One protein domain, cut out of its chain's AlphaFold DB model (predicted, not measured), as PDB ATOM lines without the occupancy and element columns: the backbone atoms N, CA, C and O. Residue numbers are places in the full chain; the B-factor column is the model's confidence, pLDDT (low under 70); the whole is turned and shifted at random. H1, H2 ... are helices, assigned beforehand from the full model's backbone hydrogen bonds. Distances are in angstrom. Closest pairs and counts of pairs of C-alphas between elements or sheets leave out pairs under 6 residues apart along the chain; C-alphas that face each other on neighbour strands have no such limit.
ATOM      1  N   SER A  50     141.785 150.439  87.086       81.81
ATOM      2  CA  SER A  50     141.182 151.205  85.987       81.81
ATOM      3  C   SER A  50     141.958 151.135  84.665       81.81
ATOM      4  O   SER A  50     141.368 151.365  83.613       81.81
ATOM      5  N   GLU A  51     143.253 150.813  84.690       83.62
ATOM      6  CA  GLU A  51     144.068 150.597  83.488       83.62
ATOM      7  C   GLU A  51     143.583 149.399  82.657       83.62
ATOM      8  O   GLU A  51     143.723 149.405  81.434       83.62
ATOM      9  N   LEU A  52     142.931 148.415  83.289       82.56
ATOM     10  CA  LEU A  52     142.350 147.251  82.614       82.56
ATOM     11  C   LEU A  52     141.080 147.603  81.828       82.56
ATOM     12  O   LEU A  52     140.763 146.934  80.846       82.56
ATOM     13  N   ALA A  53     140.369 148.672  82.198       82.38
ATOM     14  CA  ALA A  53     139.079 149.017  81.596       82.38
ATOM     15  C   ALA A  53     139.171 149.303  80.084       82.38
ATOM     16  O   ALA A  53     138.237 149.010  79.342       82.38
ATOM     17  N   GLY A  54     140.296 149.856  79.616       86.50
ATOM     18  CA  GLY A  54     140.533 150.113  78.192       86.50
ATOM     19  C   GLY A  54     140.705 148.818  77.387       86.50
ATOM     20  O   GLY A  54     139.842 148.514  76.557       86.50
ATOM     21  N   PRO A  55     141.768 148.030  77.642       86.25
ATOM     22  CA  PRO A  55     142.030 146.757  76.961       86.25
ATOM     23  C   PRO A  55     140.891 145.737  77.094       86.25
ATOM     24  O   PRO A  55     140.644 144.950  76.183       86.25
ATOM     25  N   CYS A  56     140.149 145.777  78.204       87.62
ATOM     26  CA  CYS A  56     139.035 144.871  78.462       87.62
ATOM     27  C   CYS A  56     137.669 145.353  77.957       87.62
ATOM     28  O   CYS A  56     136.669 144.656  78.131       87.62
ATOM     29  N   SER A  57     137.597 146.520  77.314       89.31
ATOM     30  CA  SER A  57     136.326 147.092  76.846       89.31
ATOM     31  C   SER A  57     135.657 146.315  75.706       89.31
ATOM     32  O   SER A  57     134.465 146.509  75.467       89.31
ATOM     33  N   ASN A  58     136.395 145.451  74.999       88.12
ATOM     34  CA  ASN A  58     135.899 144.717  73.839       88.12
ATOM     35  C   ASN A  58     136.124 143.203  73.985       88.12
ATOM     36  O   ASN A  58     137.262 142.732  73.973       88.12
ATOM     37  N   ALA A  59     135.026 142.448  74.049       86.94
ATOM     38  CA  ALA A  59     135.042 140.995  74.189       86.94
ATOM     39  C   ALA A  59     135.688 140.269  72.993       86.94
ATOM     40  O   ALA A  59     136.331 139.240  73.187       86.94
ATOM     41  N   ASP A  60     135.608 140.820  71.776       88.38
ATOM     42  CA  ASP A  60     136.223 140.215  70.582       88.38
ATOM     43  C   ASP A  60     137.760 140.237  70.640       88.38
ATOM     44  O   ASP A  60     138.430 139.463  69.959       88.38
ATOM     45  N   GLN A  61     138.323 141.123  71.466       88.19
ATOM     46  CA  GLN A  61     139.760 141.247  71.710       88.19
ATOM     47  C   GLN A  61     140.166 140.635  73.054       88.19
ATOM     48  O   GLN A  61     141.301 140.807  73.486       88.19
ATOM     49  N   ALA A  62     139.277 139.898  73.731       85.62
ATOM     50  CA  ALA A  62     139.570 139.326  75.043       85.62
ATOM     51  C   ALA A  62     140.838 138.458  75.038       85.62
ATOM     52  O   ALA A  62     141.624 138.546  75.976       85.62
ATOM     53  N   CYS A  63     141.056 137.686  73.968       86.19
ATOM     54  CA  CYS A  63     142.177 136.752  73.830       86.19
ATOM     55  C   CYS A  63     143.422 137.332  73.147       86.19
ATOM     56  O   CYS A  63     144.380 136.593  72.923       86.19
ATOM     57  N   ASP A  64     143.413 138.613  72.775       87.50
ATOM     58  CA  ASP A  64     144.592 139.245  72.192       87.50
ATOM     59  C   ASP A  64     145.665 139.420  73.281       87.50
ATOM     60  O   ASP A  64     145.431 140.007  74.341       87.50
ATOM     61  N   MET A  65     146.845 138.863  73.025       82.12
ATOM     62  CA  MET A  65     147.978 138.943  73.935       82.12
ATOM     63  C   MET A  65     148.576 140.356  73.923       82.12
ATOM     64  O   MET A  65     148.936 140.882  74.968       82.12
ATOM     65  N   ASP A  66     148.672 141.029  72.788       82.12
ATOM     66  CA  ASP A  66     149.421 142.285  72.716       82.12
ATOM     67  C   ASP A  66     148.581 143.491  73.156       82.12
ATOM     68  O   ASP A  66     149.097 144.403  73.805       82.12
ATOM     69  N   GLY A  67     147.286 143.493  72.831       81.62
ATOM     70  CA  GLY A  67     146.383 144.618  73.115       81.62
ATOM     71  C   GLY A  67     145.074 144.253  73.809       81.62
ATOM     72  O   GLY A  67     144.269 145.141  74.093       81.62
ATOM     73  N   GLY A  68     144.843 142.968  74.061       86.44
ATOM     74  CA  GLY A  68     143.588 142.463  74.600       86.44
ATOM     75  C   GLY A  68     143.518 142.435  76.116       86.44
ATOM     76  O   GLY A  68     144.487 142.701  76.832       86.44
ATOM     77  N   CYS A  69     142.342 142.053  76.613       87.06
ATOM     78  CA  CYS A  69     142.093 141.961  78.048       87.06
ATOM     79  C   CYS A  69     143.052 140.977  78.728       87.06
ATOM     80  O   CYS A  69     143.625 141.294  79.767       87.06
ATOM     81  N   ILE A  70     143.282 139.809  78.122       83.56
ATOM     82  CA  ILE A  70     144.155 138.786  78.703       83.56
ATOM     83  C   ILE A  70     145.611 139.242  78.759       83.56
ATOM     84  O   ILE A  70     146.264 139.075  79.784       83.56
ATOM     85  N   GLY A  71     146.089 139.906  77.706       83.06
ATOM     86  CA  GLY A  71     147.409 140.521  77.670       83.06
ATOM     87  C   GLY A  71     147.603 141.577  78.750       83.06
ATOM     88  O   GLY A  71     148.627 141.588  79.433       83.06
ATOM     89  N   ALA A  72     146.595 142.430  78.939       87.00
ATOM     90  CA  ALA A  72     146.605 143.466  79.961       87.00
ATOM     91  C   ALA A  72     146.564 142.889  81.382       87.00
ATOM     92  O   ALA A  72     147.310 143.352  82.238       87.00
ATOM     93  N   VAL A  73     145.752 141.856  81.633       81.31
ATOM     94  CA  VAL A  73     145.705 141.163  82.932       81.31
ATOM     95  C   VAL A  73     147.045 140.492  83.234       81.31
ATOM     96  O   VAL A  73     147.565 140.651  84.336       81.31
ATOM     97  N   ILE A  74     147.639 139.801  82.256       80.31
ATOM     98  CA  ILE A  74     148.962 139.180  82.405       80.31
ATOM     99  C   ILE A  74     150.017 140.248  82.707       80.31
ATOM    100  O   ILE A  74     150.714 140.127  83.707       80.31
ATOM    101  N   GLY A  75     150.080 141.336  81.933       81.56
ATOM    102  CA  GLY A  75     151.038 142.422  82.175       81.56
ATOM    103  C   GLY A  75     150.820 143.146  83.513       81.56
ATOM    104  O   GLY A  75     151.776 143.529  84.194       81.56
ATOM    105  N   TYR A  76     149.566 143.302  83.940       81.75
ATOM    106  CA  TYR A  76     149.231 143.869  85.246       81.75
ATOM    107  C   TYR A  76     149.773 142.998  86.385       81.75
ATOM    108  O   TYR A  76     150.336 143.523  87.347       81.75
ATOM    109  N   VAL A  77     149.628 141.678  86.262       78.75
ATOM    110  CA  VAL A  77     150.154 140.702  87.218       78.75
ATOM    111  C   VAL A  77     151.686 140.665  87.165       78.75
ATOM    112  O   VAL A  77     152.323 140.818  88.200       78.75
ATOM    113  N   GLU A  78     152.292 140.557  85.981       76.62
ATOM    114  CA  GLU A  78     153.752 140.518  85.787       76.62
ATOM    115  C   GLU A  78     154.461 141.758  86.344       76.62
ATOM    116  O   GLU A  78     155.526 141.640  86.934       76.62
ATOM    117  N   SER A  79     153.869 142.947  86.215       77.19
ATOM    118  CA  SER A  79     154.448 144.188  86.761       77.19
ATOM    119  C   SER A  79     154.420 144.278  88.292       77.19
ATOM    120  O   SER A  79     155.068 145.151  88.868       77.19
ATOM    121  N   ARG A  80     153.655 143.405  88.956       75.62
ATOM    122  CA  ARG A  80     153.467 143.384  90.415       75.62
ATOM    123  C   ARG A  80     153.987 142.104  91.061       75.62
ATOM    124  O   ARG A  80     154.076 142.035  92.284       75.62
ATOM    125  N   LEU A  81     154.328 141.107  90.251       75.38
ATOM    126  CA  LEU A  81     155.011 139.903  90.677       75.38
ATOM    127  C   LEU A  81     156.507 140.083  90.487       75.38
ATOM    128  O   LEU A  81     157.000 140.161  89.367       75.38
ATOM    129  N   ASP A  82     157.234 140.067  91.594       73.00
ATOM    130  CA  ASP A  82     158.657 139.793  91.532       73.00
ATOM    131  C   ASP A  82     158.830 138.300  91.231       73.00
ATOM    132  O   ASP A  82     158.470 137.456  92.055       73.00
ATOM    133  N   LEU A  83     159.291 137.958  90.027       70.00
ATOM    134  CA  LEU A  83     159.547 136.567  89.644       70.00
ATOM    135  C   LEU A  83     160.955 136.097  90.043       70.00
ATOM    136  O   LEU A  83     161.227 134.900  89.981       70.00
ATOM    137  N   SER A  84     161.839 137.000  90.486       69.12
ATOM    138  CA  SER A  84     163.220 136.668  90.872       69.12
ATOM    139  C   SER A  84     163.314 135.857  92.168       69.12
ATOM    140  O   SER A  84     164.283 135.137  92.387       69.12
ATOM    141  N   GLN A  85     162.273 135.914  92.999       72.94
ATOM    142  CA  GLN A  85     162.143 135.120  94.225       72.94
ATOM    143  C   GLN A  85     161.854 133.628  93.977       72.94
ATOM    144  O   GLN A  85     161.809 132.856  94.935       72.94
ATOM    145  N   PHE A  86     161.595 133.227  92.729       73.56
ATOM    146  CA  PHE A  86     161.367 131.834  92.363       73.56
ATOM    147  C   PHE A  86     162.642 131.235  91.760       73.56
ATOM    148  O   PHE A  86     163.146 131.711  90.744       73.56
ATOM    149  N   ASP A  87     163.138 130.153  92.364       70.69
ATOM    150  CA  ASP A  87     164.294 129.405  91.849       70.69
ATOM    151  C   ASP A  87     163.981 128.698  90.511       70.69
ATOM    152  O   ASP A  87     164.840 128.547  89.633       70.69
ATOM    153  N   GLU A  88     162.727 128.268  90.351       73.38
ATOM    154  CA  GLU A  88     162.179 127.557  89.196       73.38
ATOM    155  C   GLU A  88     160.814 128.144  88.809       73.38
ATOM    156  O   GLU A  88     160.196 128.860  89.594       73.38
ATOM    157  N   MET A  89     160.343 127.869  87.586       72.69
ATOM    158  CA  MET A  89     159.076 128.426  87.105       72.69
ATOM    159  C   MET A  89     157.937 128.085  88.084       72.69
ATOM    160  O   MET A  89     157.827 126.914  88.462       72.69
ATOM    161  N   PRO A  90     157.083 129.060  88.466       72.44
ATOM    162  CA  PRO A  90     155.977 128.801  89.378       72.44
ATOM    163  C   PRO A  90     155.111 127.653  88.866       72.44
ATOM    164  O   PRO A  90     154.741 127.603  87.688       72.44
ATOM    165  N   SER A  91     154.785 126.721  89.753       74.50
ATOM    166  CA  SER A  91     153.946 125.580  89.424       74.50
ATOM    167  C   SER A  91     152.544 126.037  89.013       74.50
ATOM    168  O   SER A  91     152.047 127.083  89.441       74.50
ATOM    169  N   GLN A  92     151.852 125.233  88.200       68.44
ATOM    170  CA  GLN A  92     150.458 125.538  87.851       68.44
ATOM    171  C   GLN A  92     149.561 125.622  89.091       68.44
ATOM    172  O   GLN A  92     148.655 126.450  89.121       68.44
ATOM    173  N   ASP A  93     149.835 124.818  90.121       68.38
ATOM    174  CA  ASP A  93     149.107 124.861  91.391       68.38
ATOM    175  C   ASP A  93     149.351 126.180  92.136       68.38
ATOM    176  O   ASP A  93     148.425 126.739  92.726       68.38
ATOM    177  N   TYR A  94     150.568 126.726  92.064       72.94
ATOM    178  CA  TYR A  94     150.893 128.037  92.614       72.94
ATOM    179  C   TYR A  94     150.197 129.170  91.854       72.94
ATOM    180  O   TYR A  94     149.567 130.037  92.459       72.94
ATOM    181  N   ILE A  95     150.238 129.141  90.520       69.62
ATOM    182  CA  ILE A  95     149.557 130.130  89.674       69.62
ATOM    183  C   ILE A  95     148.040 130.078  89.924       69.62
ATOM    184  O   ILE A  95     147.411 131.108  90.170       69.62
ATOM    185  N   ALA A  96     147.445 128.885  89.956       66.44
ATOM    186  CA  ALA A  96     146.020 128.703  90.225       66.44
ATOM    187  C   ALA A  96     145.624 129.044  91.674       66.44
ATOM    188  O   ALA A  96     144.501 129.481  91.916       66.44
ATOM    189  N   GLY A  97     146.517 128.846  92.645       61.03
ATOM    190  CA  GLY A  97     146.249 129.072  94.067       61.03
ATOM    191  C   GLY A  97     146.525 130.496  94.555       61.03
ATOM    192  O   GLY A  97     145.872 130.943  95.495       61.03
ATOM    193  N   CYS A  98     147.465 131.207  93.929       67.81
ATOM    194  CA  CYS A  98     147.913 132.533  94.361       67.81
ATOM    195  C   CYS A  98     147.559 133.646  93.367       67.81
ATOM    196  O   CYS A  98     147.220 134.746  93.792       67.81
ATOM    197  N   ILE A  99     147.611 133.378  92.056       65.75
ATOM    198  CA  ILE A  99     147.408 134.399  91.013       65.75
ATOM    199  C   ILE A  99     145.967 134.379  90.492       65.75
ATOM    200  O   ILE A  99     145.343 135.428  90.344       65.75
ATOM    201  N   ALA A 100     145.388 133.198  90.257       64.31
ATOM    202  CA  ALA A 100     144.014 133.103  89.763       64.31
ATOM    203  C   ALA A 100     142.960 133.716  90.713       64.31
ATOM    204  O   ALA A 100     142.055 134.380  90.212       64.31
ATOM    205  N   PRO A 101     143.053 133.603  92.057       62.81
ATOM    206  CA  PRO A 101     142.087 134.241  92.953       62.81
ATOM    207  C   PRO A 101     142.126 135.771  92.895       62.81
ATOM    208  O   PRO A 101     141.102 136.403  93.129       62.81
ATOM    209  N   PHE A 102     143.272 136.369  92.546       66.56
ATOM    210  CA  PHE A 102     143.375 137.807  92.294       66.56
ATOM    211  C   PHE A 102     142.589 138.193  91.036       66.56
ATOM    212  O   PHE A 102     141.738 139.079  91.088       66.56
ATOM    213  N   ALA A 103     142.810 137.478  89.927       64.44
ATOM    214  CA  ALA A 103     142.098 137.715  88.670       64.44
ATOM    215  C   ALA A 103     140.579 137.470  88.785       64.44
ATOM    216  O   ALA A 103     139.802 138.003  87.994       64.44
ATOM    217  N   LEU A 104     140.165 136.679  89.779       65.88
ATOM    218  CA  LEU A 104     138.774 136.356  90.099       65.88
ATOM    219  C   LEU A 104     138.202 137.173  91.271       65.88
ATOM    220  O   LEU A 104     137.088 136.884  91.703       65.88
ATOM    221  N   SER A 105     138.937 138.151  91.809       71.81
ATOM    222  CA  SER A 105     138.431 139.021  92.878       71.81
ATOM    223  C   SER A 105     137.272 139.890  92.384       71.81
ATOM    224  O   SER A 105     137.210 140.249  91.202       71.81
ATOM    225  N   ASP A 106     136.352 140.240  93.285       76.38
ATOM    226  CA  ASP A 106     135.204 141.092  92.957       76.38
ATOM    227  C   ASP A 106     135.685 142.446  92.403       76.38
ATOM    228  O   ASP A 106     135.144 142.931  91.417       76.38
ATOM    229  N   GLU A 107     136.782 143.009  92.925       76.06
ATOM    230  CA  GLU A 107     137.338 144.271  92.423       76.06
ATOM    231  C   GLU A 107     137.826 144.192  90.961       76.06
ATOM    232  O   GLU A 107     137.628 145.126  90.176       76.06
ATOM    233  N   VAL A 108     138.458 143.080  90.568       72.50
ATOM    234  CA  VAL A 108     138.938 142.868  89.190       72.50
ATOM    235  C   VAL A 108     137.772 142.530  88.262       72.50
ATOM    236  O   VAL A 108     137.670 143.078  87.162       72.50
ATOM    237  N   THR A 109     136.859 141.670  88.710       77.31
ATOM    238  CA  THR A 109     135.703 141.239  87.914       77.31
ATOM    239  C   THR A 109     134.626 142.320  87.769       77.31
ATOM    240  O   THR A 109     133.917 142.315  86.766       77.31
ATOM    241  N   ASP A 110     134.557 143.302  88.674       82.69
ATOM    242  CA  ASP A 110     133.727 144.508  88.526       82.69
ATOM    243  C   ASP A 110     134.338 145.535  87.555       82.69
ATOM    244  O   ASP A 110     133.624 146.355  86.972       82.69
ATOM    245  N   THR A 111     135.658 145.494  87.358       81.69
ATOM    246  CA  THR A 111     136.366 146.392  86.429       81.69
ATOM    247  C   THR A 111     136.258 145.920  84.976       81.69
ATOM    248  O   THR A 111     136.307 146.727  84.043       81.69
ATOM    249  N   ILE A 112     136.094 144.613  84.764       84.00
ATOM    250  CA  ILE A 112     136.053 143.984  83.443       84.00
ATOM    251  C   ILE A 112     134.591 143.723  83.043       84.00
ATOM    252  O   ILE A 112     133.844 143.104  83.799       84.00
ATOM    253  N   PRO A 113     134.147 144.129  81.837       86.44
ATOM    254  CA  PRO A 113     132.813 143.792  81.353       86.44
ATOM    255  C   PRO A 113     132.554 142.279  81.369       86.44
ATOM    256  O   PRO A 113     133.380 141.490  80.910       86.44
ATOM    257  N   GLN A 114     131.367 141.872  81.824       82.94
ATOM    258  CA  GLN A 114     130.977 140.457  81.932       82.94
ATOM    259  C   GLN A 114     131.067 139.696  80.597       82.94
ATOM    260  O   GLN A 114     131.408 138.517  80.575       82.94
ATOM    261  N   GLU A 115     130.806 140.370  79.475       85.81
ATOM    262  CA  GLU A 115     130.965 139.783  78.139       85.81
ATOM    263  C   GLU A 115     132.437 139.464  77.826       85.81
ATOM    264  O   GLU A 115     132.735 138.400  77.287       85.81
ATOM    265  N   THR A 116     133.362 140.336  78.237       85.62
ATOM    266  CA  THR A 116     134.808 140.127  78.099       85.62
ATOM    267  C   THR A 116     135.295 139.015  79.027       85.62
ATOM    268  O   THR A 116     136.036 138.146  78.575       85.62
ATOM    269  N   LEU A 117     134.828 138.968  80.284       82.00
ATOM    270  CA  LEU A 117     135.109 137.849  81.198       82.00
ATOM    271  C   LEU A 117     134.643 136.512  80.606       82.00
ATOM    272  O   LEU A 117     135.374 135.525  80.639       82.00
ATOM    273  N   GLY A 118     133.445 136.485  80.015       82.56
ATOM    274  CA  GLY A 118     132.917 135.309  79.326       82.56
ATOM    275  C   GLY A 118     133.765 134.887  78.122       82.56
ATOM    276  O   GLY A 118     133.997 133.696  77.928       82.56
ATOM    277  N   ALA A 119     134.263 135.848  77.340       84.12
ATOM    278  CA  ALA A 119     135.144 135.583  76.205       84.12
ATOM    279  C   ALA A 119     136.530 135.069  76.639       84.12
ATOM    280  O   ALA A 119     137.077 134.180  75.987       84.12
ATOM    281  N   MET A 120     137.059 135.544  77.774       79.12
ATOM    282  CA  MET A 120     138.350 135.098  78.317       79.12
ATOM    283  C   MET A 120     138.394 133.600  78.643       79.12
ATOM    284  O   MET A 120     139.440 132.972  78.500       79.12
ATOM    285  N   ILE A 121     137.259 133.001  79.021       80.81
ATOM    286  CA  ILE A 121     137.150 131.558  79.306       80.81
ATOM    287  C   ILE A 121     137.479 130.711  78.065       80.81
ATOM    288  O   ILE A 121     137.937 129.578  78.190       80.81
ATOM    289  N   GLY A 122     137.234 131.245  76.864       79.44
ATOM    290  CA  GLY A 122     137.490 130.561  75.597       79.44
ATOM    291  C   GLY A 122     138.898 130.759  75.036       79.44
ATOM    292  O   GLY A 122     139.184 130.223  73.965       79.44
ATOM    293  N   CYS A 123     139.757 131.536  75.701       83.44
ATOM    294  CA  CYS A 123     141.104 131.803  75.211       83.44
ATOM    295  C   CYS A 123     142.018 130.580  75.327       83.44
ATOM    296  O   CYS A 123     141.835 129.709  76.179       83.44
ATOM    297  N   ASP A 124     143.027 130.531  74.459       83.56
ATOM    298  CA  ASP A 124     144.012 129.455  74.431       83.56
ATOM    299  C   ASP A 124     144.923 129.519  75.669       83.56
ATOM    300  O   ASP A 124     145.814 130.365  75.767       83.56
ATOM    301  N   TYR A 125     144.685 128.611  76.619       75.75
ATOM    302  CA  TYR A 125     145.451 128.531  77.859       75.75
ATOM    303  C   TYR A 125     146.919 128.154  77.636       75.75
ATOM    304  O   TYR A 125     147.779 128.620  78.382       75.75
ATOM    305  N   ASP A 126     147.230 127.388  76.586       80.00
ATOM    306  CA  ASP A 126     148.612 127.025  76.275       80.00
ATOM    307  C   ASP A 126     149.397 128.260  75.807       80.00
ATOM    308  O   ASP A 126     150.549 128.457  76.196       80.00
ATOM    309  N   ALA A 127     148.760 129.145  75.033       80.31
ATOM    310  CA  ALA A 127     149.359 130.414  74.620       80.31
ATOM    311  C   ALA A 127     149.597 131.364  75.811       80.31
ATOM    312  O   ALA A 127     150.637 132.021  75.876       80.31
ATOM    313  N   ILE A 128     148.662 131.411  76.767       76.44
ATOM    314  CA  ILE A 128     148.798 132.194  78.007       76.44
ATOM    315  C   ILE A 128     149.974 131.681  78.840       76.44
ATOM    316  O   ILE A 128     150.832 132.463  79.249       76.44
ATOM    317  N   ALA A 129     150.023 130.367  79.072       76.88
ATOM    318  CA  ALA A 129     151.077 129.736  79.855       76.88
ATOM    319  C   ALA A 129     152.454 129.971  79.222       76.88
ATOM    320  O   ALA A 129     153.396 130.351  79.915       76.88
ATOM    321  N   LYS A 130     152.547 129.833  77.892       83.31
ATOM    322  CA  LYS A 130     153.776 130.092  77.138       83.31
ATOM    323  C   LYS A 130     154.272 131.527  77.306       83.31
ATOM    324  O   LYS A 130     155.458 131.734  77.523       83.31
ATOM    325  N   ARG A 131     153.379 132.518  77.230       80.25
ATOM    326  CA  ARG A 131     153.757 133.920  77.443       80.25
ATOM    327  C   ARG A 131     154.341 134.133  78.836       80.25
ATOM    328  O   ARG A 131     155.362 134.800  78.970       80.25
ATOM    329  N   PHE A 132     153.694 133.578  79.854       75.56
ATOM    330  CA  PHE A 132     154.159 133.709  81.230       75.56
ATOM    331  C   PHE A 132     155.540 133.056  81.422       75.56
ATOM    332  O   PHE A 132     156.417 133.630  82.065       75.56
ATOM    333  N   GLU A 133     155.763 131.892  80.804       81.25
ATOM    334  CA  GLU A 133     157.068 131.222  80.764       81.25
ATOM    335  C   GLU A 133     158.137 132.073  80.056       81.25
ATOM    336  O   GLU A 133     159.251 132.218  80.565       81.25
ATOM    337  N   ASP A 134     157.808 132.677  78.911       84.38
ATOM    338  CA  ASP A 134     158.718 133.555  78.169       84.38
ATOM    339  C   ASP A 134     159.114 134.788  79.013       84.38
ATOM    340  O   ASP A 134     160.299 135.122  79.103       84.38
ATOM    341  N   SER A 135     158.153 135.415  79.705       78.12
ATOM    342  CA  SER A 135     158.397 136.531  80.635       78.12
ATOM    343  C   SER A 135     159.281 136.127  81.820       78.12
ATOM    344  O   SER A 135     160.217 136.849  82.167       78.12
ATOM    345  N   TYR A 136     159.024 134.965  82.423       77.69
ATOM    346  CA  TYR A 136     159.839 134.420  83.512       77.69
ATOM    347  C   TYR A 136     161.292 134.197  83.073       77.69
ATOM    348  O   TYR A 136     162.232 134.649  83.733       77.69
ATOM    349  N   ASN A 137     161.489 133.553  81.920       82.19
ATOM    350  CA  ASN A 137     162.818 133.286  81.377       82.19
ATOM    351  C   ASN A 137     163.577 134.583  81.051       82.19
ATOM    352  O   ASN A 137     164.779 134.667  81.312       82.19
ATOM    353  N   ALA A 138     162.887 135.607  80.537       82.31
ATOM    354  CA  ALA A 138     163.480 136.915  80.273       82.31
ATOM    355  C   ALA A 138     163.945 137.620  81.560       82.31
ATOM    356  O   ALA A 138     165.063 138.134  81.606       82.31
ATOM    357  N   GLN A 139     163.132 137.602  82.622       76.81
ATOM    358  CA  GLN A 139     163.504 138.192  83.914       76.81
ATOM    359  C   GLN A 139     164.692 137.466  84.556       76.81
ATOM    360  O   GLN A 139     165.603 138.111  85.073       76.81
ATOM    361  N   ARG A 140     164.740 136.131  84.465       75.81
ATOM    362  CA  ARG A 140     165.886 135.352  84.959       75.81
ATOM    363  C   ARG A 140     167.168 135.605  84.186       75.81
ATOM    364  O   ARG A 140     168.226 135.705  84.801       75.81
ATOM    365  N   ALA A 141     167.085 135.721  82.863       79.12
ATOM    366  CA  ALA A 141     168.239 136.094  82.054       79.12
ATOM    367  C   ALA A 141     168.777 137.474  82.472       79.12
ATOM    368  O   ALA A 141     169.973 137.606  82.715       79.12
ATOM    369  N   ALA A 142     167.894 138.462  82.660       77.19
ATOM    370  CA  ALA A 142     168.278 139.800  83.108       77.19
ATOM    371  C   ALA A 142     168.900 139.812  84.519       77.19
ATOM    372  O   ALA A 142     169.868 140.532  84.752       77.19
ATOM    373  N   ALA A 143     168.390 138.999  85.451       73.06
ATOM    374  CA  ALA A 143     168.954 138.879  86.798       73.06
ATOM    375  C   ALA A 143     170.381 138.295  86.785       73.06
ATOM    376  O   ALA A 143     171.261 138.795  87.483       73.06
ATOM    377  N   LEU A 144     170.635 137.286  85.943       67.38
ATOM    378  CA  LEU A 144     171.967 136.688  85.778       67.38
ATOM    379  C   LEU A 144     172.963 137.650  85.102       67.38
ATOM    380  O   LEU A 144     174.148 137.655  85.444       67.38
ATOM    381  N   GLU A 145     172.502 138.480  84.162       65.25
ATOM    382  CA  GLU A 145     173.327 139.525  83.541       65.25
ATOM    383  C   GLU A 145     173.644 140.676  84.514       65.25
ATOM    384  O   GLU A 145     174.759 141.195  84.492       65.25
ATOM    385  N   GLY A 146     172.709 141.038  85.400       58.09
ATOM    386  CA  GLY A 146     172.919 142.043  86.449       58.09
ATOM    387  C   GLY A 146     173.937 141.607  87.506       58.09
ATOM    388  O   GLY A 146     174.857 142.356  87.817       58.09
ATOM    389  N   GLU A 147     173.855 140.358  87.972       52.38
ATOM    390  CA  GLU A 147     174.793 139.809  88.964       52.38
ATOM    391  C   GLU A 147     176.230 139.675  88.419       52.38
ATOM    392  O   GLU A 147     177.207 139.727  89.164       52.38
ATOM    393  N   SER A 148     176.371 139.587  87.094       49.97
ATOM    394  CA  SER A 148     177.667 139.609  86.408       49.97
ATOM    395  C   SER A 148     178.270 141.017  86.302       49.97
ATOM    396  O   SER A 148     179.479 141.144  86.152       49.97
TER     397      SER A 148
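Overview. This is residues 50 to 148 of the 162 residues of an uncharacterized protein of Micromonas commoda (strain RCC299 / NOUM17 / CCMP2709) (UniProt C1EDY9). H2 sits in the middle, with the short helices H1, H4 and H5 clustered at one end of the domain and H3 to one side; the long H6 runs to the other end. The 99 printed residues hold six named helices, H1 to H6 in order, and no named strand: all helix, compact by the 14.2 A radius of gyration of the C-alphas, yet elongated, 46 by 25 by 25 A.

Along the chain. Find C-alpha 50 at (141.182, 151.205, 85.987), where H1, residues 50 to 53, begins. Then come H2, 69 to 78, 14.1 A; H3, 92 to 103, 14.8 A; H4, 106 to 111; H5, 114 to 120; and H6, 125 to 148, 35.1 A, ending at (177.667, 139.609, 86.408).

Arrangement. Look at C-alphas 70 and 120, 6.9 A apart, the closest of H2 and H5, which only just touch with 3 pairs within 8 A, about perpendicular at 76 degrees. H1 only just touches H2, closest C-alphas 52 and 72, 6.3 A, and H4, closest 53 and 111, 6.1 A, with 3 pairs each. H2 is close to but not clearly touching H3, C-alphas 73 and 103, 7.6 A, and H6, C-alphas 74 and 132, 7.6 A. In H2, H4, H5 and H6 every O i to N i+4 pair is within hydrogen-bond range; in H3, 5 of 8; H1 is too short.

Size, cuts and confidence. The printed part has no cut; links H1 to H2 and H2 to H3 are long. Read low pLDDT at residues 84, 92 to 93, 95 to 104 and 144 to 148.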